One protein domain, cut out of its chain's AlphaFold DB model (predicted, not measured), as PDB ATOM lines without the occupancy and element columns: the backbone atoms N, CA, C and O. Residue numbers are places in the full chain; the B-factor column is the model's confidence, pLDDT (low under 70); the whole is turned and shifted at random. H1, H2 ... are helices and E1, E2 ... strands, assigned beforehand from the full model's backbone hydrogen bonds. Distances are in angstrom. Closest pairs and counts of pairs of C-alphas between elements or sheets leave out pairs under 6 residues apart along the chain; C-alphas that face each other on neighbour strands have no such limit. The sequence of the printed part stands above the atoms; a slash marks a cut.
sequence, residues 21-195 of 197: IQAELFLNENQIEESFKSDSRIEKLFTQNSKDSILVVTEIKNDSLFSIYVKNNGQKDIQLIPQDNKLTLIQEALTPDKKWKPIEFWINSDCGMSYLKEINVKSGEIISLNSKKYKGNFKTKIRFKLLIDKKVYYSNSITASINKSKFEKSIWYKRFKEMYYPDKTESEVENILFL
ATOM      1  N   ILE A  21      15.786   4.834 -26.475       75.50
ATOM      2  CA  ILE A  21      16.702   5.690 -27.232       75.50
ATOM      3  C   ILE A  21      18.102   5.070 -27.326       75.50
ATOM      4  O   ILE A  21      18.801   5.322 -28.294       75.50
ATOM      5  N   GLN A  22      18.569   4.283 -26.357       83.44
ATOM      6  CA  GLN A  22      19.886   3.636 -26.453       83.44
ATOM      7  C   GLN A  22      19.848   2.320 -27.240       83.44
ATOM      8  O   GLN A  22      20.857   1.934 -27.833       83.44
ATOM      9  N   ALA A  23      18.713   1.624 -27.248       82.44
ATOM     10  CA  ALA A  23      18.603   0.275 -27.779       82.44
ATOM     11  C   ALA A  23      18.236   0.237 -29.266       82.44
ATOM     12  O   ALA A  23      18.881  -0.497 -30.003       82.44
ATOM     13  N   GLU A  24      17.268   1.027 -29.731       89.38
ATOM     14  CA  GLU A  24      16.646   0.838 -31.055       89.38
ATOM     15  C   GLU A  24      16.741   2.086 -31.942       89.38
ATOM     16  O   GLU A  24      17.067   3.177 -31.462       89.38
ATOM     17  N   LEU A  25      16.467   1.943 -33.245       92.56
ATOM     18  CA  LEU A  25      16.379   3.070 -34.179       92.56
ATOM     19  C   LEU A  25      15.375   4.111 -33.661       92.56
ATOM     20  O   LEU A  25      14.209   3.791 -33.439       92.56
ATOM     21  N   PHE A  26      15.809   5.353 -33.455       93.44
ATOM     22  CA  PHE A  26      15.000   6.374 -32.778       93.44
ATOM     23  C   PHE A  26      14.972   7.702 -33.540       93.44
ATOM     24  O   PHE A  26      15.806   7.934 -34.411       93.44
ATOM     25  N   LEU A  27      14.007   8.565 -33.227       94.38
ATOM     26  CA  LEU A  27      13.939   9.909 -33.796       94.38
ATOM     27  C   LEU A  27      15.236  10.672 -33.488       94.38
ATOM     28  O   LEU A  27      15.715  10.645 -32.353       94.38
ATOM     29  N   ASN A  28      15.805  11.348 -34.483       95.31
ATOM     30  CA  ASN A  28      16.941  12.227 -34.258       95.31
ATOM     31  C   ASN A  28      16.520  13.461 -33.432       95.31
ATOM     32  O   ASN A  28      15.500  14.108 -33.684       95.31
ATOM     33  N   GLU A  29      17.341  13.807 -32.444       94.06
ATOM     34  CA  GLU A  29      17.115  14.944 -31.547       94.06
ATOM     35  C   GLU A  29      18.304  15.913 -31.544       94.06
ATOM     36  O   GLU A  29      18.662  16.454 -30.498       94.06
ATOM     37  N   ASN A  30      18.942  16.121 -32.703       97.44
ATOM     38  CA  ASN A  30      20.019  17.102 -32.809       97.44
ATOM     39  C   ASN A  30      19.529  18.504 -32.422       97.44
ATOM     40  O   ASN A  30      18.342  18.795 -32.526       97.44
ATOM     41  N   GLN A  31      20.436  19.357 -31.965       97.25
ATOM     42  CA  GLN A  31      20.130  20.731 -31.574       97.25
ATOM     43  C   GLN A  31      21.244  21.661 -32.019       97.25
ATOM     44  O   GLN A  31      22.416  21.377 -31.764       97.25
ATOM     45  N   ILE A  32      20.880  22.784 -32.632       97.00
ATOM     46  CA  ILE A  32      21.823  23.850 -32.969       97.00
ATOM     47  C   ILE A  32      22.307  24.520 -31.681       97.00
ATOM     48  O   ILE A  32      21.518  24.873 -30.804       97.00
ATOM     49  N   GLU A  33      23.620  24.696 -31.565       96.50
ATOM     50  CA  GLU A  33      24.268  25.365 -30.438       96.50
ATOM     51  C   GLU A  33      24.341  26.871 -30.713       96.50
ATOM     52  O   GLU A  33      25.290  27.358 -31.315       96.50
ATOM     53  N   GLU A  34      23.317  27.613 -30.286       91.81
ATOM     54  CA  GLU A  34      23.158  29.044 -30.601       91.81
ATOM     55  C   GLU A  34      24.308  29.930 -30.099       91.81
ATOM     56  O   GLU A  34      24.614  30.957 -30.697       91.81
ATOM     57  N   SER A  35      24.955  29.538 -29.000       93.00
ATOM     58  CA  SER A  35      26.084  30.265 -28.414       93.00
ATOM     59  C   SER A  35      27.437  29.895 -29.029       93.00
ATOM     60  O   SER A  35      28.467  30.423 -28.597       93.00
ATOM     61  N   PHE A  36      27.459  28.987 -30.009       96.38
ATOM     62  CA  PHE A  36      28.688  28.545 -30.647       96.38
ATOM     63  C   PHE A  36      29.388  29.698 -31.369       96.38
ATOM     64  O   PHE A  36      28.777  30.482 -32.090       96.38
ATOM     65  N   LYS A  37      30.710  29.754 -31.202       94.25
ATOM     66  CA  LYS A  37      31.598  30.621 -31.970       94.25
ATOM     67  C   LYS A  37      32.741  29.771 -32.498       94.25
ATOM     68  O   LYS A  37      33.393  29.080 -31.715       94.25
ATOM     69  N   SER A  38      32.961  29.820 -33.811       94.12
ATOM     70  CA  SER A  38      34.098  29.145 -34.435       94.12
ATOM     71  C   SER A  38      35.412  29.708 -33.890       94.12
ATOM     72  O   SER A  38      35.524  30.899 -33.589       94.12
ATOM     73  N   ASP A  39      36.408  28.838 -33.777       94.12
ATOM     74  CA  ASP A  39      37.776  29.190 -33.432       94.12
ATOM     75  C   ASP A  39      38.747  28.591 -34.460       94.12
ATOM     76  O   ASP A  39      38.389  27.776 -35.316       94.12
ATOM     77  N   SER A  40      40.022  28.970 -34.363       94.62
ATOM     78  CA  SER A  40      41.049  28.491 -35.294       94.62
ATOM     79  C   SER A  40      41.233  26.966 -35.307       94.62
ATOM     80  O   SER A  40      41.739  26.426 -36.292       94.62
ATOM     81  N   ARG A  41      40.853  26.255 -34.236       95.44
ATOM     82  CA  ARG A  41      40.907  24.790 -34.181       95.44
ATOM     83  C   ARG A  41      39.780  24.207 -35.023       95.44
ATOM     84  O   ARG A  41      40.057  23.318 -35.822       95.44
ATOM     85  N   ILE A  42      38.556  24.717 -34.882       96.12
ATOM     86  CA  ILE A  42      37.407  24.281 -35.686       96.12
ATOM     87  C   ILE A  42      37.643  24.539 -37.170       96.12
ATOM     88  O   ILE A  42      37.443  23.635 -37.976       96.12
ATOM     89  N   GLU A  43      38.141  25.720 -37.539       94.38
ATOM     90  CA  GLU A  43      38.428  26.042 -38.944       94.38
ATOM     91  C   GLU A  43      39.394  25.035 -39.590       94.38
ATOM     92  O   GLU A  43      39.204  24.625 -40.738       94.38
ATOM     93  N   LYS A  44      40.403  24.568 -38.839       94.38
ATOM     94  CA  LYS A  44      41.388  23.586 -39.324       94.38
ATOM     95  C   LYS A  44      40.790  22.208 -39.603       94.38
ATOM     96  O   LYS A  44      41.365  21.457 -40.394       94.38
ATOM     97  N   LEU A  45      39.642  21.874 -39.011       94.31
ATOM     98  CA  LEU A  45      38.950  20.615 -39.295       94.31
ATOM     99  C   LEU A  45      38.446  20.541 -40.745       94.31
ATOM    100  O   LEU A  45      38.284  19.451 -41.287       94.31
ATOM    101  N   PHE A  46      38.253  21.694 -41.392       92.69
ATOM    102  CA  PHE A  46      37.742  21.817 -42.758       92.69
ATOM    103  C   PHE A  46      38.842  21.954 -43.820       92.69
ATOM    104  O   PHE A  46      38.574  22.369 -44.941       92.69
ATOM    105  N   THR A  47      40.084  21.580 -43.507       79.00
ATOM    106  CA  THR A  47      41.239  21.675 -44.427       79.00
ATOM    107  C   THR A  47      41.200  20.693 -45.605       79.00
ATOM    108  O   THR A  47      42.117  20.662 -46.425       79.00
ATOM    109  N   GLN A  48      40.145  19.887 -45.724       68.25
ATOM    110  CA  GLN A  48      39.970  18.972 -46.845       68.25
ATOM    111  C   GLN A  48      39.553  19.739 -48.104       68.25
ATOM    112  O   GLN A  48      38.543  20.440 -48.112       68.25
ATOM    113  N   ASN A  49      40.295  19.539 -49.197       66.75
ATOM    114  CA  ASN A  49      39.917  20.017 -50.526       66.75
ATOM    115  C   ASN A  49      38.679  19.256 -51.022       66.75
ATOM    116  O   ASN A  49      38.789  18.247 -51.717       66.75
ATOM    117  N   SER A  50      37.497  19.742 -50.660       82.69
ATOM    118  CA  SER A  50      36.224  19.303 -51.221       82.69
ATOM    119  C   SER A  50      35.613  20.419 -52.062       82.69
ATOM    120  O   SER A  50      35.688  21.597 -51.719       82.69
ATOM    121  N   LYS A  51      35.000  20.033 -53.187       86.38
ATOM    122  CA  LYS A  51      34.248  20.942 -54.063       86.38
ATOM    123  C   LYS A  51      32.797  21.129 -53.606       86.38
ATOM    124  O   LYS A  51      32.046  21.844 -54.265       86.38
ATOM    125  N   ASP A  52      32.380  20.464 -52.528       91.94
ATOM    126  CA  ASP A  52      31.029  20.622 -52.007       91.94
ATOM    127  C   ASP A  52      30.825  22.006 -51.388       91.94
ATOM    128  O   ASP A  52      31.686  22.538 -50.690       91.94
ATOM    129  N   SER A  53      29.644  22.574 -51.634       93.56
ATOM    130  CA  SER A  53      29.199  23.852 -51.075       93.56
ATOM    131  C   SER A  53      28.944  23.794 -49.571       93.56
ATOM    132  O   SER A  53      28.951  24.829 -48.921       93.56
ATOM    133  N   ILE A  54      28.732  22.600 -49.015       96.31
ATOM    134  CA  ILE A  54      28.577  22.370 -47.581       96.31
ATOM    135  C   ILE A  54      29.564  21.292 -47.169       96.31
ATOM    136  O   ILE A  54      29.636  20.236 -47.801       96.31
ATOM    137  N   LEU A  55      30.287  21.548 -46.086       97.31
ATOM    138  CA  LEU A  55      31.144  20.562 -45.445       97.31
ATOM    139  C   LEU A  55      30.583  20.241 -44.069       97.31
ATOM    140  O   LEU A  55      30.126  21.134 -43.355       97.31
ATOM    141  N   VAL A  56      30.645  18.969 -43.688       97.75
ATOM    142  CA  VAL A  56      30.189  18.505 -42.378       97.75
ATOM    143  C   VAL A  56      31.341  17.783 -41.698       97.75
ATOM    144  O   VAL A  56      31.951  16.884 -42.274       97.75
ATOM    145  N   VAL A  57      31.636  18.157 -40.459       97.81
ATOM    146  CA  VAL A  57      32.619  17.477 -39.613       97.81
ATOM    147  C   VAL A  57      31.957  17.072 -38.306       97.81
ATOM    148  O   VAL A  57      31.052  17.735 -37.815       97.81
ATOM    149  N   THR A  58      32.388  15.960 -37.735       98.12
ATOM    150  CA  THR A  58      31.908  15.442 -36.461       98.12
ATOM    151  C   THR A  58      33.075  15.080 -35.554       98.12
ATOM    152  O   THR A  58      34.013  14.394 -35.971       98.12
ATOM    153  N   GLU A  59      32.960  15.473 -34.288       97.62
ATOM    154  CA  GLU A  59      33.856  15.103 -33.193       97.62
ATOM    155  C   GLU A  59      33.055  14.559 -31.999       97.62
ATOM    156  O   GLU A  59      31.867  14.844 -31.830       97.62
ATOM    157  N   ILE A  60      33.699  13.764 -31.142       98.06
ATOM    158  CA  ILE A  60      33.123  13.398 -29.842       98.06
ATOM    159  C   ILE A  60      33.299  14.601 -28.912       98.06
ATOM    160  O   ILE A  60      34.427  14.956 -28.588       98.06
ATOM    161  N   LYS A  61      32.191  15.203 -28.464       97.06
ATOM    162  CA  LYS A  61      32.215  16.319 -27.502       97.06
ATOM    163  C   LYS A  61      32.501  15.812 -26.094       97.06
ATOM    164  O   LYS A  61      33.290  16.394 -25.361       97.06
ATOM    165  N   ASN A  62      31.818  14.735 -25.706       97.12
ATOM    166  CA  ASN A  62      31.964  14.072 -24.412       97.12
ATOM    167  C   ASN A  62      31.375  12.650 -24.470       97.12
ATOM    168  O   ASN A  62      31.068  12.117 -25.539       97.12
ATOM    169  N   ASP A  63      31.186  12.012 -23.316       94.94
ATOM    170  CA  ASP A  63      30.685  10.640 -23.244       94.94
ATOM    171  C   ASP A  63      29.295  10.426 -23.849       94.94
ATOM    172  O   ASP A  63      29.012   9.312 -24.302       94.94
ATOM    173  N   SER A  64      28.475  11.475 -23.909       95.62
ATOM    174  CA  SER A  64      27.059  11.416 -24.281       95.62
ATOM    175  C   SER A  64      26.704  12.230 -25.527       95.62
ATOM    176  O   SER A  64      25.581  12.103 -26.012       95.62
ATOM    177  N   LEU A  65      27.626  13.035 -26.068       97.75
ATOM    178  CA  LEU A  65      27.360  13.927 -27.198       97.75
ATOM    179  C   LEU A  65      28.451  13.879 -28.272       97.75
ATOM    180  O   LEU A  65      29.649  13.819 -27.984       97.75
ATOM    181  N   PHE A  66      28.004  13.991 -29.517       98.50
ATOM    182  CA  PHE A  66      28.806  14.443 -30.645       98.50
ATOM    183  C   PHE A  66      28.610  15.945 -30.845       98.50
ATOM    184  O   PHE A  66      27.491  16.439 -30.701       98.50
ATOM    185  N   SER A  67      29.680  16.634 -31.236       98.38
ATOM    186  CA  SER A  67      29.589  17.935 -31.898       98.38
ATOM    187  C   SER A  67      29.649  17.723 -33.403       98.38
ATOM    188  O   SER A  67      30.467  16.944 -33.895       98.38
ATOM    189  N   ILE A  68      28.775  18.409 -34.126       98.56
ATOM    190  CA  ILE A  68      28.676  18.384 -35.581       98.56
ATOM    191  C   ILE A  68      28.851  19.817 -36.056       98.56
ATOM    192  O   ILE A  68      28.063  20.686 -35.705       98.56
ATOM    193  N   TYR A  69      29.870  20.054 -36.863       98.38
ATOM    194  CA  TYR A  69      30.159  21.352 -37.445       98.38
ATOM    195  C   TYR A  69      29.723  21.344 -38.902       98.38
ATOM    196  O   TYR A  69      30.098  20.442 -39.654       98.38
ATOM    197  N   VAL A  70      28.942  22.342 -39.302       98.00
ATOM    198  CA  VAL A  70      28.489  22.524 -40.683       98.00
ATOM    199  C   VAL A  70      29.064  23.837 -41.184       98.00
ATOM    200  O   VAL A  70      28.753  24.891 -40.635       98.00
ATOM    201  N   LYS A  71      29.908  23.761 -42.214       97.50
ATOM    202  CA  LYS A  71      30.518  24.923 -42.857       97.50
ATOM    203  C   LYS A  71      29.838  25.201 -44.185       97.50
ATOM    204  O   LYS A  71      29.770  24.308 -45.035       97.50
ATOM    205  N   ASN A  72      29.413  26.443 -44.392       97.25
ATOM    206  CA  ASN A  72      29.102  26.926 -45.728       97.25
ATOM    207  C   ASN A  72      30.421  27.163 -46.480       97.25
ATOM    208  O   ASN A  72      31.110  28.155 -46.273       97.25
ATOM    209  N   ASN A  73      30.801  26.216 -47.331       95.94
ATOM    210  CA  ASN A  73      32.008  26.275 -48.156       95.94
ATOM    211  C   ASN A  73      31.738  26.886 -49.546       95.94
ATOM    212  O   ASN A  73      32.644  27.017 -50.366       95.94
ATOM    213  N   GLY A  74      30.483  27.242 -49.834       93.88
ATOM    214  CA  GLY A  74      30.090  27.933 -51.052       93.88
ATOM    215  C   GLY A  74      30.432  29.421 -51.013       93.88
ATOM    216  O   GLY A  74      30.705  29.994 -49.965       93.88
ATOM    217  N   GLN A  75      30.376  30.067 -52.180       93.69
ATOM    218  CA  GLN A  75      30.598  31.515 -52.326       93.69
ATOM    219  C   GLN A  75      29.367  32.367 -51.983       93.69
ATOM    220  O   GLN A  75      29.454  33.590 -51.952       93.69
ATOM    221  N   LYS A  76      28.209  31.731 -51.790       95.50
ATOM    222  CA  LYS A  76      26.940  32.395 -51.496       95.50
ATOM    223  C   LYS A  76      26.484  32.023 -50.100       95.50
ATOM    224  O   LYS A  76      26.720  30.899 -49.653       95.50
ATOM    225  N   ASP A  77      25.796  32.953 -49.463       96.12
ATOM    226  CA  ASP A  77      25.068  32.709 -48.228       96.12
ATOM    227  C   ASP A  77      24.002  31.628 -48.451       96.12
ATOM    228  O   ASP A  77      23.426  31.518 -49.540       96.12
ATOM    229  N   ILE A  78      23.765  30.818 -47.423       95.44
ATOM    230  CA  ILE A  78      22.710  29.805 -47.420       95.44
ATOM    231  C   ILE A  78      21.712  30.129 -46.317       95.44
ATOM    232  O   ILE A  78      22.082  30.559 -45.225       95.44
ATOM    233  N   GLN A  79      20.443  29.872 -46.592       95.00
ATOM    234  CA  GLN A  79      19.386  29.956 -45.599       95.00
ATOM    235  C   GLN A  79      19.047  28.539 -45.148       95.00
ATOM    236  O   GLN A  79      18.693  27.685 -45.957       95.00
ATOM    237  N   LEU A  80      19.182  28.279 -43.853       94.38
ATOM    238  CA  LEU A  80      18.748  27.036 -43.234       94.38
ATOM    239  C   LEU A  80      17.425  27.277 -42.516       94.38
ATOM    240  O   LEU A  80      17.283  28.260 -41.786       94.38
ATOM    241  N   ILE A  81      16.487  26.348 -42.690       93.00
ATOM    242  CA  ILE A  81      15.177  26.364 -42.034       93.00
ATOM    243  C   ILE A  81      15.139  25.195 -41.040       93.00
ATOM    244  O   ILE A  81      14.707  24.095 -41.396       93.00
ATOM    245  N   PRO A  82      15.683  25.364 -39.822       93.75
ATOM    246  CA  PRO A  82      15.563  24.359 -38.781       93.75
ATOM    247  C   PRO A  82      14.106  24.122 -38.376       93.75
ATOM    248  O   PRO A  82      13.291  25.038 -38.354       93.75
ATOM    249  N   GLN A  83      13.824  22.888 -37.972       94.25
ATOM    250  CA  GLN A  83      12.579  22.490 -37.328       94.25
ATOM    251  C   GLN A  83      12.818  22.390 -35.825       94.25
ATOM    252  O   GLN A  83      13.609  21.551 -35.400       94.25
ATOM    253  N   ASP A  84      12.176  23.227 -35.012       92.44
ATOM    254  CA  ASP A  84      12.340  23.224 -33.547       92.44
ATOM    255  C   ASP A  84      13.828  23.275 -33.117       92.44
ATOM    256  O   ASP A  84      14.284  22.526 -32.247       92.44
ATOM    257  N   ASN A  85      14.604  24.140 -33.787       93.06
ATOM    258  CA  ASN A  85      16.056  24.309 -33.621       93.06
ATOM    259  C   ASN A  85      16.912  23.068 -33.989       93.06
ATOM    260  O   ASN A  85      18.088  22.979 -33.628       93.06
ATOM    261  N   LYS A  86      16.345  22.126 -34.752       95.75
ATOM    262  CA  LYS A  86      17.011  20.936 -35.301       95.75
ATOM    263  C   LYS A  86      17.208  21.080 -36.811       95.75
ATOM    264  O   LYS A  86      16.318  21.574 -37.499       95.75
ATOM    265  N   LEU A  87      18.327  20.603 -37.354       96.25
ATOM    266  CA  LEU A  87      18.491  20.464 -38.812       96.25
ATOM    267  C   LEU A  87      18.113  19.061 -39.277       96.25
ATOM    268  O   LEU A  87      18.312  18.108 -38.535       96.25
ATOM    269  N   THR A  88      17.638  18.924 -40.516       96.81
ATOM    270  CA  THR A  88      17.277  17.637 -41.132       96.81
ATOM    271  C   THR A  88      18.501  16.731 -41.290       96.81
ATOM    272  O   THR A  88      19.196  16.735 -42.310       96.81
ATOM    273  N   LEU A  89      18.795  15.973 -40.237       97.69
ATOM    274  CA  LEU A  89      20.039  15.240 -40.053       97.69
ATOM    275  C   LEU A  89      19.780  13.958 -39.265       97.69
ATOM    276  O   LEU A  89      19.037  13.961 -38.287       97.69
ATOM    277  N   ILE A  90      20.421  12.867 -39.680       98.56
ATOM    278  CA  ILE A  90      20.368  11.574 -38.988       98.56
ATOM    279  C   ILE A  90      21.763  10.971 -38.840       98.56
ATOM    280  O   ILE A  90      22.674  11.236 -39.634       98.56
ATOM    281  N   GLN A  91      21.923  10.121 -37.834       98.62
ATOM    282  CA  GLN A  91      23.104   9.300 -37.636       98.62
ATOM    283  C   GLN A  91      23.000   7.972 -38.402       98.62
ATOM    284  O   GLN A  91      21.999   7.254 -38.335       98.62
ATOM    285  N   GLU A  92      24.085   7.602 -39.079       98.75
ATOM    286  CA  GLU A  92      24.276   6.283 -39.679       98.75
ATOM    287  C   GLU A  92      25.429   5.545 -38.995       98.75
ATOM    288  O   GLU A  92      26.409   6.149 -38.544       98.75
ATOM    289  N   ALA A  93      25.339   4.219 -38.968       98.69
ATOM    290  CA  ALA A  93      26.397   3.342 -38.498       98.69
ATOM    291  C   ALA A  93      26.788   2.326 -39.571       98.69
ATOM    292  O   ALA A  93      25.957   1.858 -40.351       98.69
ATOM    293  N   LEU A  94      28.070   1.969 -39.592       98.62
ATOM    294  CA  LEU A  94      28.576   0.929 -40.471       98.62
ATOM    295  C   LEU A  94      28.206  -0.449 -39.905       98.62
ATOM    296  O   LEU A  94      28.452  -0.765 -38.738       98.62
ATOM    297  N   THR A  95      27.613  -1.294 -40.725       97.94
ATOM    298  CA  THR A  95      27.242  -2.655 -40.346       97.94
ATOM    299  C   THR A  95      28.437  -3.616 -40.459       97.94
ATOM    300  O   THR A  95      29.459  -3.284 -41.076       97.94
ATOM    301  N   PRO A  96      28.340  -4.840 -39.900       96.31
ATOM    302  CA  PRO A  96      29.349  -5.880 -40.108       96.31
ATOM    303  C   PRO A  96      29.622  -6.192 -41.590       96.31
ATOM    304  O   PRO A  96      30.777  -6.403 -41.953       96.31
ATOM    305  N   ASP A  97      28.599  -6.125 -42.452       96.81
ATOM    306  CA  ASP A  97      28.699  -6.292 -43.911       96.81
ATOM    307  C   ASP A  97      29.176  -5.027 -44.652       96.81
ATOM    308  O   ASP A  97      29.059  -4.936 -45.870       96.81
ATOM    309  N   LYS A  98      29.748  -4.055 -43.927       96.62
ATOM    310  CA  LYS A  98      30.352  -2.823 -44.467       96.62
ATOM    311  C   LYS A  98      29.378  -1.920 -45.228       96.62
ATOM    312  O   LYS A  98      29.804  -1.142 -46.081       96.62
ATOM    313  N   LYS A  99      28.091  -1.959 -44.882       97.94
ATOM    314  CA  LYS A  99      27.072  -1.051 -45.419       97.94
ATOM    315  C   LYS A  99      26.734   0.016 -44.390       97.94
ATOM    316  O   LYS A  99      26.699  -0.244 -43.192       97.94
ATOM    317  N   TRP A 100      26.504   1.239 -44.843       98.31
ATOM    318  CA  TRP A 100      25.968   2.276 -43.969       98.31
ATOM    319  C   TRP A 100      24.472   2.047 -43.802       98.31
ATOM    320  O   TRP A 100      23.765   1.867 -44.793       98.31
ATOM    321  N   LYS A 101      24.003   2.022 -42.555       98.19
ATOM    322  CA  LYS A 101      22.579   1.957 -42.228       98.19
ATOM    323  C   LYS A 101      22.194   3.079 -41.268       98.19
ATOM    324  O   LYS A 101      22.988   3.388 -40.374       98.19
ATOM    325  N   PRO A 102      20.988   3.651 -41.412       98.25
ATOM    326  CA  PRO A 102      20.451   4.580 -40.431       98.25
ATOM    327  C   PRO A 102      20.304   3.875 -39.083       98.25
ATOM    328  O   PRO A 102      19.915   2.709 -39.010       98.25
ATOM    329  N   ILE A 103      20.639   4.596 -38.018       98.12
ATOM    330  CA  ILE A 103      20.324   4.215 -36.631       98.12
ATOM    331  C   ILE A 103      19.420   5.249 -35.950       98.12
ATOM    332  O   ILE A 103      19.091   5.141 -34.766       98.12
ATOM    333  N   GLU A 104      19.035   6.256 -36.725       98.19
ATOM    334  CA  GLU A 104      18.087   7.297 -36.395       98.19
ATOM    335  C   GLU A 104      17.201   7.571 -37.607       98.19
ATOM    336  O   GLU A 104      17.547   7.213 -38.735       98.19
ATOM    337  N   PHE A 105      16.076   8.234 -37.374       97.50
ATOM    338  CA  PHE A 105      15.185   8.698 -38.428       97.50
ATOM    339  C   PHE A 105      14.720  10.128 -38.172       97.50
ATOM    340  O   PHE A 105      14.761  10.609 -37.040       97.50
ATOM    341  N   TRP A 106      14.302  10.810 -39.230       96.69
ATOM    342  CA  TRP A 106      13.801  12.178 -39.191       96.69
ATOM    343  C   TRP A 106      12.287  12.211 -39.374       96.69
ATOM    344  O   TRP A 106      11.757  11.396 -40.119       96.69
ATOM    345  N   ILE A 107      11.601  13.163 -38.739       93.75
ATOM    346  CA  ILE A 107      10.171  13.422 -38.950       93.75
ATOM    347  C   ILE A 107       9.966  14.912 -39.172       93.75
ATOM    348  O   ILE A 107      10.431  15.727 -38.373       93.75
ATOM    349  N   ASN A 108       9.220  15.243 -40.223       89.31
ATOM    350  CA  ASN A 108       8.783  16.609 -40.463       89.31
ATOM    351  C   ASN A 108       7.631  16.971 -39.518       89.31
ATOM    352  O   ASN A 108       6.724  16.169 -39.308       89.31
ATOM    353  N   SER A 109       7.684  18.165 -38.938       84.94
ATOM    354  CA  SER A 109       6.599  18.716 -38.134       84.94
ATOM    355  C   SER A 109       5.464  19.165 -39.048       84.94
ATOM    356  O   SER A 109       5.694  19.865 -40.031       84.94
ATOM    357  N   ASP A 110       4.229  18.836 -38.681       80.62
ATOM    358  CA  ASP A 110       3.037  19.397 -39.330       80.62
ATOM    359  C   ASP A 110       2.655  20.769 -38.738       80.62
ATOM    360  O   ASP A 110       1.699  21.412 -39.176       80.62
ATOM    361  N   CYS A 111       3.392  21.248 -37.727       80.56
ATOM    362  CA  CYS A 111       3.172  22.553 -37.120       80.56
ATOM    363  C   CYS A 111       4.036  23.616 -37.808       80.56
ATOM    364  O   CYS A 111       5.253  23.638 -37.646       80.56
ATOM    365  N   GLY A 112       3.407  24.559 -38.517       71.19
ATOM    366  CA  GLY A 112       4.125  25.648 -39.199       71.19
ATOM    367  C   GLY A 112       5.016  26.492 -38.274       71.19
ATOM    368  O   GLY A 112       6.061  26.976 -38.700       71.19
ATOM    369  N   MET A 113       4.661  26.602 -36.985       79.88
ATOM    370  CA  MET A 113       5.465  27.306 -35.976       79.88
ATOM    371  C   MET A 113       6.862  26.699 -35.789       79.88
ATOM    372  O   MET A 113       7.787  27.414 -35.406       79.88
ATOM    373  N   SER A 114       7.030  25.408 -36.090       78.50
ATOM    374  CA  SER A 114       8.311  24.711 -35.964       78.50
ATOM    375  C   SER A 114       9.391  25.246 -36.906       78.50
ATOM    376  O   SER A 114      10.565  24.997 -36.653       78.50
ATOM    377  N   TYR A 115       9.022  25.998 -37.951       86.50
ATOM    378  CA  TYR A 115       9.924  26.449 -39.020       86.50
ATOM    379  C   TYR A 115      10.144  27.969 -39.062       86.50
ATOM    380  O   TYR A 115      10.712  28.481 -40.019       86.50
ATOM    381  N   LEU A 116       9.692  28.716 -38.048       82.38
ATOM    382  CA  LEU A 116       9.743  30.186 -38.075       82.38
ATOM    383  C   LEU A 116      11.146  30.784 -37.942       82.38
ATOM    384  O   LEU A 116      11.352  31.950 -38.275       82.38
ATOM    385  N   LYS A 117      12.103  30.031 -37.394       86.12
ATOM    386  CA  LYS A 117      13.467  30.515 -37.193       86.12
ATOM    387  C   LYS A 117      14.299  30.164 -38.413       86.12
ATOM    388  O   LYS A 117      14.649  29.007 -38.597       86.12
ATOM    389  N   GLU A 118      14.677  31.167 -39.186       89.75
ATOM    390  CA  GLU A 118      15.643  31.013 -40.268       89.75
ATOM    391  C   GLU A 118      17.048  31.349 -39.773       89.75
ATOM    392  O   GLU A 118      17.251  32.272 -38.980       89.75
ATOM    393  N   ILE A 119      18.036  30.597 -40.248       93.06
ATOM    394  CA  ILE A 119      19.445  30.852 -39.960       93.06
ATOM    395  C   ILE A 119      20.132  31.140 -41.284       93.06
ATOM    396  O   ILE A 119      20.261  30.255 -42.129       93.06
ATOM    397  N   ASN A 120      20.578  32.379 -41.458       95.31
ATOM    398  CA  ASN A 120      21.458  32.732 -42.560       95.31
ATOM    399  C   ASN A 120      22.898  32.372 -42.169       95.31
ATOM    400  O   ASN A 120      23.425  32.931 -41.209       95.31
ATOM    401  N   VAL A 121      23.499  31.430 -42.894       96.38
ATOM    402  CA  VAL A 121      24.894  31.017 -42.720       96.38
ATOM    403  C   VAL A 121      25.702  31.607 -43.866       96.38
ATOM    404  O   VAL A 121      25.587  31.181 -45.024       96.38
ATOM    405  N   LYS A 122      26.535  32.593 -43.545       97.50
ATOM    406  CA  LYS A 122      27.338  33.316 -44.530       97.50
ATOM    407  C   LYS A 122      28.352  32.411 -45.210       97.50
ATOM    408  O   LYS A 122      28.759  31.387 -44.660       97.50
ATOM    409  N   SER A 123      28.805  32.801 -46.397       96.81
ATOM    410  CA  SER A 123      29.953  32.142 -47.032       96.81
ATOM    411  C   SER A 123      31.145  32.056 -46.062       96.81
ATOM    412  O   SER A 123      31.566  33.053 -45.476       96.81
ATOM    413  N   GLY A 124      31.670  30.845 -45.867       95.62
ATOM    414  CA  GLY A 124      32.763  30.534 -44.945       95.62
ATOM    415  C   GLY A 124      32.350  30.300 -43.488       95.62
ATOM    416  O   GLY A 124      33.168  29.785 -42.727       95.62
ATOM    417  N   GLU A 125      31.118  30.632 -43.094       97.25
ATOM    418  CA  GLU A 125      30.646  30.515 -41.712       97.25
ATOM    419  C   GLU A 125      30.423  29.056 -41.294       97.25
ATOM    420  O   GLU A 125      30.063  28.192 -42.103       97.25
ATOM    421  N   ILE A 126      30.648  28.796 -40.003       98.00
ATOM    422  CA  ILE A 126      30.489  27.488 -39.373       98.00
ATOM    423  C   ILE A 126      29.442  27.585 -38.271       98.00
ATOM    424  O   ILE A 126      29.573  28.392 -37.351       98.00
ATOM    425  N   ILE A 127      28.463  26.687 -38.317       97.88
ATOM    426  CA  ILE A 127      27.525  26.452 -37.218       97.88
ATOM    427  C   ILE A 127      27.833  25.123 -36.527       97.88
ATOM    428  O   ILE A 127      28.415  24.215 -37.125       97.88
ATOM    429  N   SER A 128      27.417  25.000 -35.267       98.19
ATOM    430  CA  SER A 128      27.557  23.776 -34.475       98.19
ATOM    431  C   SER A 128      26.192  23.201 -34.125       98.19
ATOM    432  O   SER A 128      25.257  23.933 -33.797       98.19
ATOM    433  N   LEU A 129      26.104  21.878 -34.146       97.88
ATOM    434  CA  LEU A 129      25.003  21.105 -33.605       97.88
ATOM    435  C   LEU A 129      25.535  20.087 -32.607       97.88
ATOM    436  O   LEU A 129      26.631  19.551 -32.760       97.88
ATOM    437  N   ASN A 130      24.718  19.757 -31.619       98.31
ATOM    438  CA  ASN A 130      24.953  18.618 -30.750       98.31
ATOM    439  C   ASN A 130      23.997  17.492 -31.131       98.31
ATOM    440  O   ASN A 130      22.809  17.729 -31.335       98.31
ATOM    441  N   SER A 131      24.511  16.267 -31.207       97.88
ATOM    442  CA  SER A 131      23.692  15.063 -31.363       97.88
ATOM    443  C   SER A 131      24.094  14.008 -30.344       97.88
ATOM    444  O   SER A 131      25.196  14.037 -29.789       97.88
ATOM    445  N   LYS A 132      23.196  13.066 -30.075       97.06
ATOM    446  CA  LYS A 132      23.399  12.040 -29.058       97.06
ATOM    447  C   LYS A 132      24.516  11.085 -29.463       97.06
ATOM    448  O   LYS A 132      24.517  10.517 -30.548       97.06
ATOM    449  N   LYS A 133      25.450  10.842 -28.545       97.31
ATOM    450  CA  LYS A 133      26.372   9.711 -28.627       97.31
ATOM    451  C   LYS A 133      25.761   8.532 -27.889       97.31
ATOM    452  O   LYS A 133      25.662   8.522 -26.662       97.31
ATOM    453  N   TYR A 134      25.330   7.540 -28.659       96.69
ATOM    454  CA  TYR A 134      24.813   6.298 -28.107       96.69
ATOM    455  C   TYR A 134      25.900   5.510 -27.374       96.69
ATOM    456  O   TYR A 134      27.100   5.673 -27.610       96.69
ATOM    457  N   LYS A 135      25.449   4.658 -26.456       94.38
ATOM    458  CA  LYS A 135      26.272   3.679 -25.752       94.38
ATOM    459  C   LYS A 135      25.925   2.280 -26.257       94.38
ATOM    460  O   LYS A 135      24.839   2.042 -26.780       94.38
ATOM    461  N   GLY A 136      26.849   1.348 -26.071       95.00
ATOM    462  CA  GLY A 136      26.624  -0.068 -26.330       95.00
ATOM    463  C   GLY A 136      27.930  -0.833 -26.471       95.00
ATOM    464  O   GLY A 136      29.013  -0.286 -26.253       95.00
ATOM    465  N   ASN A 137      27.824  -2.110 -26.820       96.12
ATOM    466  CA  ASN A 137      28.953  -3.040 -26.895       96.12
ATOM    467  C   ASN A 137      29.448  -3.299 -28.329       96.12
ATOM    468  O   ASN A 137      30.487  -3.930 -28.514       96.12
ATOM    469  N   PHE A 138      28.745  -2.808 -29.351       97.56
ATOM    470  CA  PHE A 138      29.153  -2.956 -30.742       97.56
ATOM    471  C   PHE A 138      29.939  -1.734 -31.208       97.56
ATOM    472  O   PHE A 138      29.368  -0.683 -31.501       97.56
ATOM    473  N   LYS A 139      31.265  -1.886 -31.285       98.19
ATOM    474  CA  LYS A 139      32.174  -0.869 -31.822       98.19
ATOM    475  C   LYS A 139      32.035  -0.788 -33.342       98.19
ATOM    476  O   LYS A 139      32.202  -1.786 -34.040       98.19
ATOM    477  N   THR A 140      31.763   0.404 -33.858       98.56
ATOM    478  CA  THR A 140      31.558   0.660 -35.286       98.56
ATOM    479  C   THR A 140      32.006   2.070 -35.684       98.56
ATOM    480  O   THR A 140      32.433   2.865 -34.845       98.56
ATOM    481  N   LYS A 141      31.943   2.379 -36.981       98.75
ATOM    482  CA  LYS A 141      32.063   3.736 -37.505       98.75
ATOM    483  C   LYS A 141      30.683   4.380 -37.584       98.75
ATOM    484  O   LYS A 141      29.729   3.750 -38.032       98.75
ATOM    485  N   ILE A 142      30.620   5.638 -37.190       98.62
ATOM    486  CA  ILE A 142      29.460   6.517 -37.251       98.62
ATOM    487  C   ILE A 142      29.746   7.637 -38.245       98.62
ATOM    488  O   ILE A 142      30.880   8.109 -38.312       98.62
ATOM    489  N   ARG A 143      28.723   8.080 -38.972       98.62
ATOM    490  CA  ARG A 143      28.720   9.350 -39.709       98.62
ATOM    491  C   ARG A 143      27.355  10.012 -39.584       98.62
ATOM    492  O   ARG A 143      26.370   9.342 -39.275       98.62
ATOM    493  N   PHE A 144      27.297  11.301 -39.867       98.69
ATOM    494  CA  PHE A 144      26.045  12.039 -39.966       98.69
ATOM    495  C   PHE A 144      25.693  12.290 -41.425       98.69
ATOM    496  O   PHE A 144      26.570  12.566 -42.245       98.69
ATOM    497  N   LYS A 145      24.404  12.168 -41.730       98.44
ATOM    498  CA  LYS A 145      23.798  12.421 -43.032       98.44
ATOM    499  C   LYS A 145      22.906  13.649 -42.898       98.44
ATOM    500  O   LYS A 145      21.903  13.592 -42.194       98.44
ATOM    501  N   LEU A 146      23.299  14.742 -43.540       97.88
ATOM    502  CA  LEU A 146      22.616  16.035 -43.535       97.88
ATOM    503  C   LEU A 146      21.902  16.242 -44.871       97.88
ATOM    504  O   LEU A 146      22.526  16.073 -45.919       97.88
ATOM    505  N   LEU A 147      20.633  16.642 -44.847       96.69
ATOM    506  CA  LEU A 147      19.869  17.002 -46.040       96.69
ATOM    507  C   LEU A 147      19.631  18.517 -46.073       96.69
ATOM    508  O   LEU A 147      18.979  19.057 -45.184       96.69
ATOM    509  N   ILE A 148      20.128  19.185 -47.115       94.00
ATOM    510  CA  ILE A 148      19.851  20.600 -47.416       94.00
ATOM    511  C   ILE A 148      19.456  20.679 -48.893       94.00
ATOM    512  O   ILE A 148      20.176  20.155 -49.744       94.00
ATOM    513  N   ASP A 149      18.308  21.285 -49.203       89.88
ATOM    514  CA  ASP A 149      17.807  21.501 -50.572       89.88
ATOM    515  C   ASP A 149      17.884  20.263 -51.481       89.88
ATOM    516  O   ASP A 149      18.373  20.308 -52.609       89.88
ATOM    517  N   LYS A 150      17.417  19.110 -50.979       91.19
ATOM    518  CA  LYS A 150      17.442  17.804 -51.677       91.19
ATOM    519  C   LYS A 150      18.850  17.255 -51.965       91.19
ATOM    520  O   LYS A 150      18.986  16.214 -52.615       91.19
ATOM    521  N   LYS A 151      19.916  17.897 -51.481       94.44
ATOM    522  CA  LYS A 151      21.289  17.387 -51.541       94.44
ATOM    523  C   LYS A 151      21.709  16.837 -50.180       94.44
ATOM    524  O   LYS A 151      21.515  17.459 -49.142       94.44
ATOM    525  N   VAL A 152      22.291  15.641 -50.217       96.75
ATOM    526  CA  VAL A 152      22.818  14.960 -49.036       96.75
ATOM    527  C   VAL A 152      24.302  15.271 -48.894       96.75
ATOM    528  O   VAL A 152      25.053  15.135 -49.862       96.75
ATOM    529  N   TYR A 153      24.709  15.621 -47.680       96.81
ATOM    530  CA  TYR A 153      26.094  15.816 -47.270       96.81
ATOM    531  C   TYR A 153      26.412  14.859 -46.125       96.81
ATOM    532  O   TYR A 153      25.575  14.620 -45.253       96.81
ATOM    533  N   TYR A 154      27.618  14.303 -46.128       97.69
ATOM    534  CA  TYR A 154      28.061  13.376 -45.092       97.69
ATOM    535  C   TYR A 154      29.190  13.982 -44.278       97.69
ATOM    536  O   TYR A 154      30.060  14.654 -44.830       97.69
ATOM    537  N   SER A 155      29.200  13.690 -42.981       98.00
ATOM    538  CA  SER A 155      30.363  13.976 -42.150       98.00
ATOM    539  C   SER A 155      31.484  12.950 -42.332       98.00
ATOM    540  O   SER A 155      31.304  11.886 -42.939       98.00
ATOM    541  N   ASN A 156      32.659  13.249 -41.773       97.31
ATOM    542  CA  ASN A 156      33.715  12.258 -41.580       97.31
ATOM    543  C   ASN A 156      33.222  11.078 -40.724       97.31
ATOM    544  O   ASN A 156      32.362  11.212 -39.856       97.31
ATOM    545  N   SER A 157      33.828   9.905 -40.927       97.88
ATOM    546  CA  SER A 157      33.531   8.749 -40.084       97.88
ATOM    547  C   SER A 157      34.297   8.813 -38.761       97.88
ATOM    548  O   SER A 157      35.520   8.968 -38.782       97.88
ATOM    549  N   ILE A 158      33.625   8.576 -37.637       98.00
ATOM    550  CA  ILE A 158      34.231   8.483 -36.302       98.00
ATOM    551  C   ILE A 158      33.952   7.122 -35.667       98.00
ATOM    552  O   ILE A 158      32.897   6.532 -35.882       98.00
ATOM    553  N   THR A 159      34.898   6.587 -34.897       98.50
ATOM    554  CA  THR A 159      34.685   5.313 -34.195       98.50
ATOM    555  C   THR A 159      33.910   5.549 -32.902       98.50
ATOM    556  O   THR A 159      34.327   6.354 -32.074       98.50
ATOM    557  N   ALA A 160      32.811   4.824 -32.708       98.00
ATOM    558  CA  ALA A 160      31.998   4.854 -31.493       98.00
ATOM    559  C   ALA A 160      31.391   3.468 -31.218       98.00
ATOM    560  O   ALA A 160      31.640   2.517 -31.962       98.00
ATOM    561  N   SER A 161      30.593   3.353 -30.157       97.50
ATOM    562  CA  SER A 161      29.893   2.113 -29.819       97.50
ATOM    563  C   SER A 161      28.390   2.331 -29.751       97.50
ATOM    564  O   SER A 161      27.933   3.350 -29.247       97.50
ATOM    565  N   ILE A 162      27.631   1.353 -30.230       97.56
ATOM    566  CA  ILE A 162      26.164   1.331 -30.197       97.56
ATOM    567  C   ILE A 162      25.681  -0.050 -29.745       97.56
ATOM    568  O   ILE A 162      26.468  -0.995 -29.666       97.56
ATOM    569  N   ASN A 163      24.391  -0.195 -29.460       96.38
ATOM    570  CA  ASN A 163      23.760  -1.514 -29.406       96.38
ATOM    571  C   ASN A 163      23.427  -1.973 -30.831       96.38
ATOM    572  O   ASN A 163      22.978  -1.164 -31.635       96.38
ATOM    573  N   LYS A 164      23.619  -3.256 -31.171       95.62
ATOM    574  CA  LYS A 164      23.298  -3.756 -32.529       95.62
ATOM    575  C   LYS A 164      21.815  -3.615 -32.887       95.62
ATOM    576  O   LYS A 164      21.508  -3.382 -34.051       95.62
ATOM    577  N   SER A 165      20.930  -3.675 -31.895       95.50
ATOM    578  CA  SER A 165      19.489  -3.429 -32.041       95.50
ATOM    579  C   SER A 165      19.168  -2.025 -32.579       95.50
ATOM    580  O   SER A 165      18.065  -1.785 -33.050       95.50
ATOM    581  N   LYS A 166      20.136  -1.098 -32.622       95.62
ATOM    582  CA  LYS A 166      19.988   0.199 -33.298       95.62
ATOM    583  C   LYS A 166      19.700   0.095 -34.791       95.62
ATOM    584  O   LYS A 166      19.198   1.052 -35.367       95.62
ATOM    585  N   PHE A 167      20.024  -1.034 -35.415       96.31
ATOM    586  CA  PHE A 167      19.676  -1.300 -36.809       96.31
ATOM    587  C   PHE A 167      18.232  -1.790 -36.990       96.31
ATOM    588  O   PHE A 167      17.785  -1.955 -38.126       96.31
ATOM    589  N   GLU A 168      17.516  -2.054 -35.900       95.12
ATOM    590  CA  GLU A 168      16.149  -2.557 -35.912       95.12
ATOM    591  C   GLU A 168      15.163  -1.396 -35.772       95.12
ATOM    592  O   GLU A 168      15.351  -0.484 -34.961       95.12
ATOM    593  N   LYS A 169      14.099  -1.428 -36.579       94.38
ATOM    594  CA  LYS A 169      13.027  -0.430 -36.540       94.38
ATOM    595  C   LYS A 169      12.287  -0.522 -35.213       94.38
ATOM    596  O   LYS A 169      11.638  -1.535 -34.940       94.38
ATOM    597  N   SER A 170      12.339   0.555 -34.438       94.00
ATOM    598  CA  SER A 170      11.647   0.630 -33.156       94.00
ATOM    599  C   SER A 170      10.130   0.661 -33.304       94.00
ATOM    600  O   SER A 170       9.570   0.923 -34.375       94.00
ATOM    601  N   ILE A 171       9.443   0.479 -32.178       91.69
ATOM    602  CA  ILE A 171       8.003   0.741 -32.087       91.69
ATOM    603  C   ILE A 171       7.646   2.184 -32.480       91.69
ATOM    604  O   ILE A 171       6.577   2.422 -33.036       91.69
ATOM    605  N   TRP A 172       8.542   3.145 -32.239       91.00
ATOM    606  CA  TRP A 172       8.315   4.549 -32.580       91.00
ATOM    607  C   TRP A 172       8.318   4.765 -34.079       91.00
ATOM    608  O   TRP A 172       7.400   5.397 -34.586       91.00
ATOM    609  N   TYR A 173       9.276   4.176 -34.796       94.88
ATOM    610  CA  TYR A 173       9.280   4.210 -36.256       94.88
ATOM    611  C   TYR A 173       7.944   3.714 -36.830       94.88
ATOM    612  O   TYR A 173       7.339   4.390 -37.657       94.88
ATOM    613  N   LYS A 174       7.446   2.569 -36.339       94.81
ATOM    614  CA  LYS A 174       6.173   1.986 -36.798       94.81
ATOM    615  C   LYS A 174       4.991   2.921 -36.535       94.81
ATOM    616  O   LYS A 174       4.238   3.212 -37.453       94.81
ATOM    617  N   ARG A 175       4.891   3.458 -35.315       93.50
ATOM    618  CA  ARG A 175       3.830   4.405 -34.934       93.50
ATOM    619  C   ARG A 175       3.850   5.677 -35.774       93.50
ATOM    620  O   ARG A 175       2.802   6.143 -36.199       93.50
ATOM    621  N   PHE A 176       5.030   6.239 -36.014       93.69
ATOM    622  CA  PHE A 176       5.166   7.447 -36.819       93.69
ATOM    623  C   PHE A 176       4.852   7.194 -38.291       93.69
ATOM    624  O   PHE A 176       4.165   7.998 -38.912       93.69
ATOM    625  N   LYS A 177       5.273   6.049 -38.835       94.75
ATOM    626  CA  LYS A 177       4.841   5.611 -40.162       94.75
ATOM    627  C   LYS A 177       3.314   5.540 -40.253       94.75
ATOM    628  O   LYS A 177       2.745   6.132 -41.158       94.75
ATOM    629  N   GLU A 178       2.667   4.836 -39.328       95.44
ATOM    630  CA  GLU A 178       1.206   4.661 -39.315       95.44
ATOM    631  C   GLU A 178       0.462   5.994 -39.179       95.44
ATOM    632  O   GLU A 178      -0.569   6.190 -39.810       95.44
ATOM    633  N   MET A 179       0.995   6.916 -38.376       94.06
ATOM    634  CA  MET A 179       0.364   8.206 -38.104       94.06
ATOM    635  C   MET A 179       0.499   9.198 -39.264       94.06
ATOM    636  O   MET A 179      -0.486   9.828 -39.635       94.06
ATOM    637  N   TYR A 180       1.702   9.353 -39.819       93.31
ATOM    638  CA  TYR A 180       2.004  10.415 -40.789       93.31
ATOM    639  C   TYR A 180       2.009   9.927 -42.240       93.31
ATOM    640  O   TYR A 180       1.877  10.724 -43.167       93.31
ATOM    641  N   TYR A 181       2.172   8.622 -42.461       94.75
ATOM    642  CA  TYR A 181       2.325   8.031 -43.790       94.75
ATOM    643  C   TYR A 181       1.547   6.708 -43.955       94.75
ATOM    644  O   TYR A 181       2.127   5.732 -44.443       94.75
ATOM    645  N   PRO A 182       0.253   6.643 -43.576       95.94
ATOM    646  CA  PRO A 182      -0.518   5.395 -43.582       95.94
ATOM    647  C   PRO A 182      -0.618   4.748 -44.970       95.94
ATOM    648  O   PRO A 182      -0.589   3.525 -45.080       95.94
ATOM    649  N   ASP A 183      -0.668   5.565 -46.025       97.00
ATOM    650  CA  ASP A 183      -0.877   5.107 -47.404       97.00
ATOM    651  C   ASP A 183       0.428   4.886 -48.186       97.00
ATOM    652  O   ASP A 183       0.400   4.509 -49.358       97.00
ATOM    653  N   LYS A 184       1.590   5.145 -47.569       96.38
ATOM    654  CA  LYS A 184       2.892   4.992 -48.228       96.38
ATOM    655  C   LYS A 184       3.460   3.596 -48.015       96.38
ATOM    656  O   LYS A 184       3.408   3.021 -46.924       96.38
ATOM    657  N   THR A 185       4.090   3.071 -49.058       97.00
ATOM    658  CA  THR A 185       4.874   1.839 -48.967       97.00
ATOM    659  C   THR A 185       6.061   2.019 -48.023       97.00
ATOM    660  O   THR A 185       6.523   3.130 -47.761       97.00
ATOM    661  N   GLU A 186       6.609   0.908 -47.528       95.88
ATOM    662  CA  GLU A 186       7.785   0.953 -46.654       95.88
ATOM    663  C   GLU A 186       8.957   1.696 -47.307       95.88
ATOM    664  O   GLU A 186       9.578   2.530 -46.663       95.88
ATOM    665  N   SER A 187       9.216   1.453 -48.595       96.44
ATOM    666  CA  SER A 187      10.323   2.097 -49.308       96.44
ATOM    667  C   SER A 187      10.143   3.610 -49.428       96.44
ATOM    668  O   SER A 187      11.118   4.345 -49.317       96.44
ATOM    669  N   GLU A 188       8.920   4.092 -49.656       96.50
ATOM    670  CA  GLU A 188       8.649   5.532 -49.728       96.50
ATOM    671  C   GLU A 188       8.848   6.203 -48.368       96.50
ATOM    672  O   GLU A 188       9.420   7.289 -48.289       96.50
ATOM    673  N   VAL A 189       8.412   5.543 -47.293       96.38
ATOM    674  CA  VAL A 189       8.601   6.027 -45.921       96.38
ATOM    675  C   VAL A 189      10.080   6.043 -45.562       96.38
ATOM    676  O   VAL A 189      10.567   7.045 -45.053       96.38
ATOM    677  N   GLU A 190      10.823   4.982 -45.876       96.75
ATOM    678  CA  GLU A 190      12.270   4.941 -45.662       96.75
ATOM    679  C   GLU A 190      12.993   6.042 -46.443       96.75
ATOM    680  O   GLU A 190      13.923   6.646 -45.912       96.75
ATOM    681  N   ASN A 191      12.558   6.359 -47.665       95.56
ATOM    682  CA  ASN A 191      13.143   7.466 -48.417       95.56
ATOM    683  C   ASN A 191      12.963   8.804 -47.693       95.56
ATOM    684  O   ASN A 191      13.925   9.553 -47.527       95.56
ATOM    685  N   ILE A 192      11.769   9.056 -47.156       95.19
ATOM    686  CA  ILE A 192      11.481  10.275 -46.394       95.19
ATOM    687  C   ILE A 192      12.252  10.289 -45.065       95.19
ATOM    688  O   ILE A 192      13.026  11.208 -44.806       95.19
ATOM    689  N   LEU A 193      12.073   9.269 -44.222       96.94
ATOM    690  CA  LEU A 193      12.552   9.272 -42.835       96.94
ATOM    691  C   LEU A 193      14.054   9.003 -42.707       96.94
ATOM    692  O   LEU A 193      14.674   9.437 -41.735       96.94
ATOM    693  N   PHE A 194      14.655   8.298 -43.670       97.62
ATOM    694  CA  PHE A 194      16.101   8.054 -43.711       97.62
ATOM    695  C   PHE A 194      16.837   8.998 -44.666       97.62
ATOM    696  O   PHE A 194      18.032   8.816 -44.920       97.62
ATOM    697  N   LEU A 195      16.154  10.028 -45.175       96.69
ATOM    698  CA  LEU A 195      16.730  11.057 -46.040       96.69
ATOM    699  C   LEU A 195      17.355  10.463 -47.318       96.69
ATOM    700  O   LEU A 195      18.425  10.898 -47.759       96.69
TER     701      LEU A 195
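This is residues 21 to 195 of the 197 residues of an uncharacterized protein of Chryseobacterium scophthalmum (UniProt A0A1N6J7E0). Two strongly twisted sheets stand face to face as a sandwich with crossed strands: E1, E2 and E7 on one side, and the branched sheet of E4, E5, E8, E9 and E10 on the other. H1 lies at one end of the whole and the corner of H4 and H5 at the far end, while the small ribbon E3 and E6 continues past the end of E2. The 175 printed residues run H1 E1 E2 E3 E4 E5 H2 E6 E7 E8 E9 E10 H3 H4 H5, a mixed class of helices and strands, with neighbour strands antiparallel. The whole is compact, with a radius of gyration of the C-alphas of 16.2 A and spans of 42 by 39 by 28 A.

Residues 21 to 39 hold no named element; then find C-alpha 40 at (41.049, 28.491, -35.294), where H1, residues 40 to 45, begins. E1 is residues 54 to 60, 20.4 A long, and E2 is 65 to 72, 22.7 A. Next come E3, 78 to 80, E4, 89 to 94, 16.7 A, E5, 100 to 102, H2, 112 to 115, and E6, 119 to 121. E7, 126 to 132, is 19.9 A long. Find C-alpha 138 at (29.153, -2.956, -30.742); from there E8 runs 30.3 A to residue 148. Then follow E9, 151 to 154, E10, 158 to 162, H3, 164 to 167, H4, 171 to 180, 14.3 A, and H5, 186 to 193, ending at (12.552, 9.272, -42.835).

The sandwich's strands cross at 41 degrees, and the closest C-alphas of E1 and E9, Val 56 and Tyr 154, are 6.2 A apart. Look at E2, with hairpin partner E1 (N 57 and O 69, 2.9 A) and E7 (N 68 and O 129, 2.8 A). E8 has E4 on one side (N 92 and O 143, 2.9 A), and E9 (N 146 and O 153, 2.9 A) and E10 (N 140 and O 160, 2.8 A) on the other. E5 pairs with E4 (N 93 and O 101, 2.9 A), and E3 with E6 (N 80 and O 119, 2.8 A). H1 only grazes the sheet E1 E2 E7 with residues 42 to 45; H3 stands at the level of the branched sheet, height 2.6 A. H4 and H5 are close but not clearly touching, about perpendicular at 89 degrees, Lys 177 and Val 189 being their closest C-alphas at 6.9 A. H2 touches no helix. In H4 and H5 every O i to N i+4 pair is within hydrogen-bond range, in H1 1 of 2; H2 and H3 are too short for one.

The C-alphas farthest apart, Ser 40 and Asp 183, are 49.5 A apart. The printed part has no cut and no long link. Mean pLDDT of the printed part is 94.4; residues 48 to 49 are under 70.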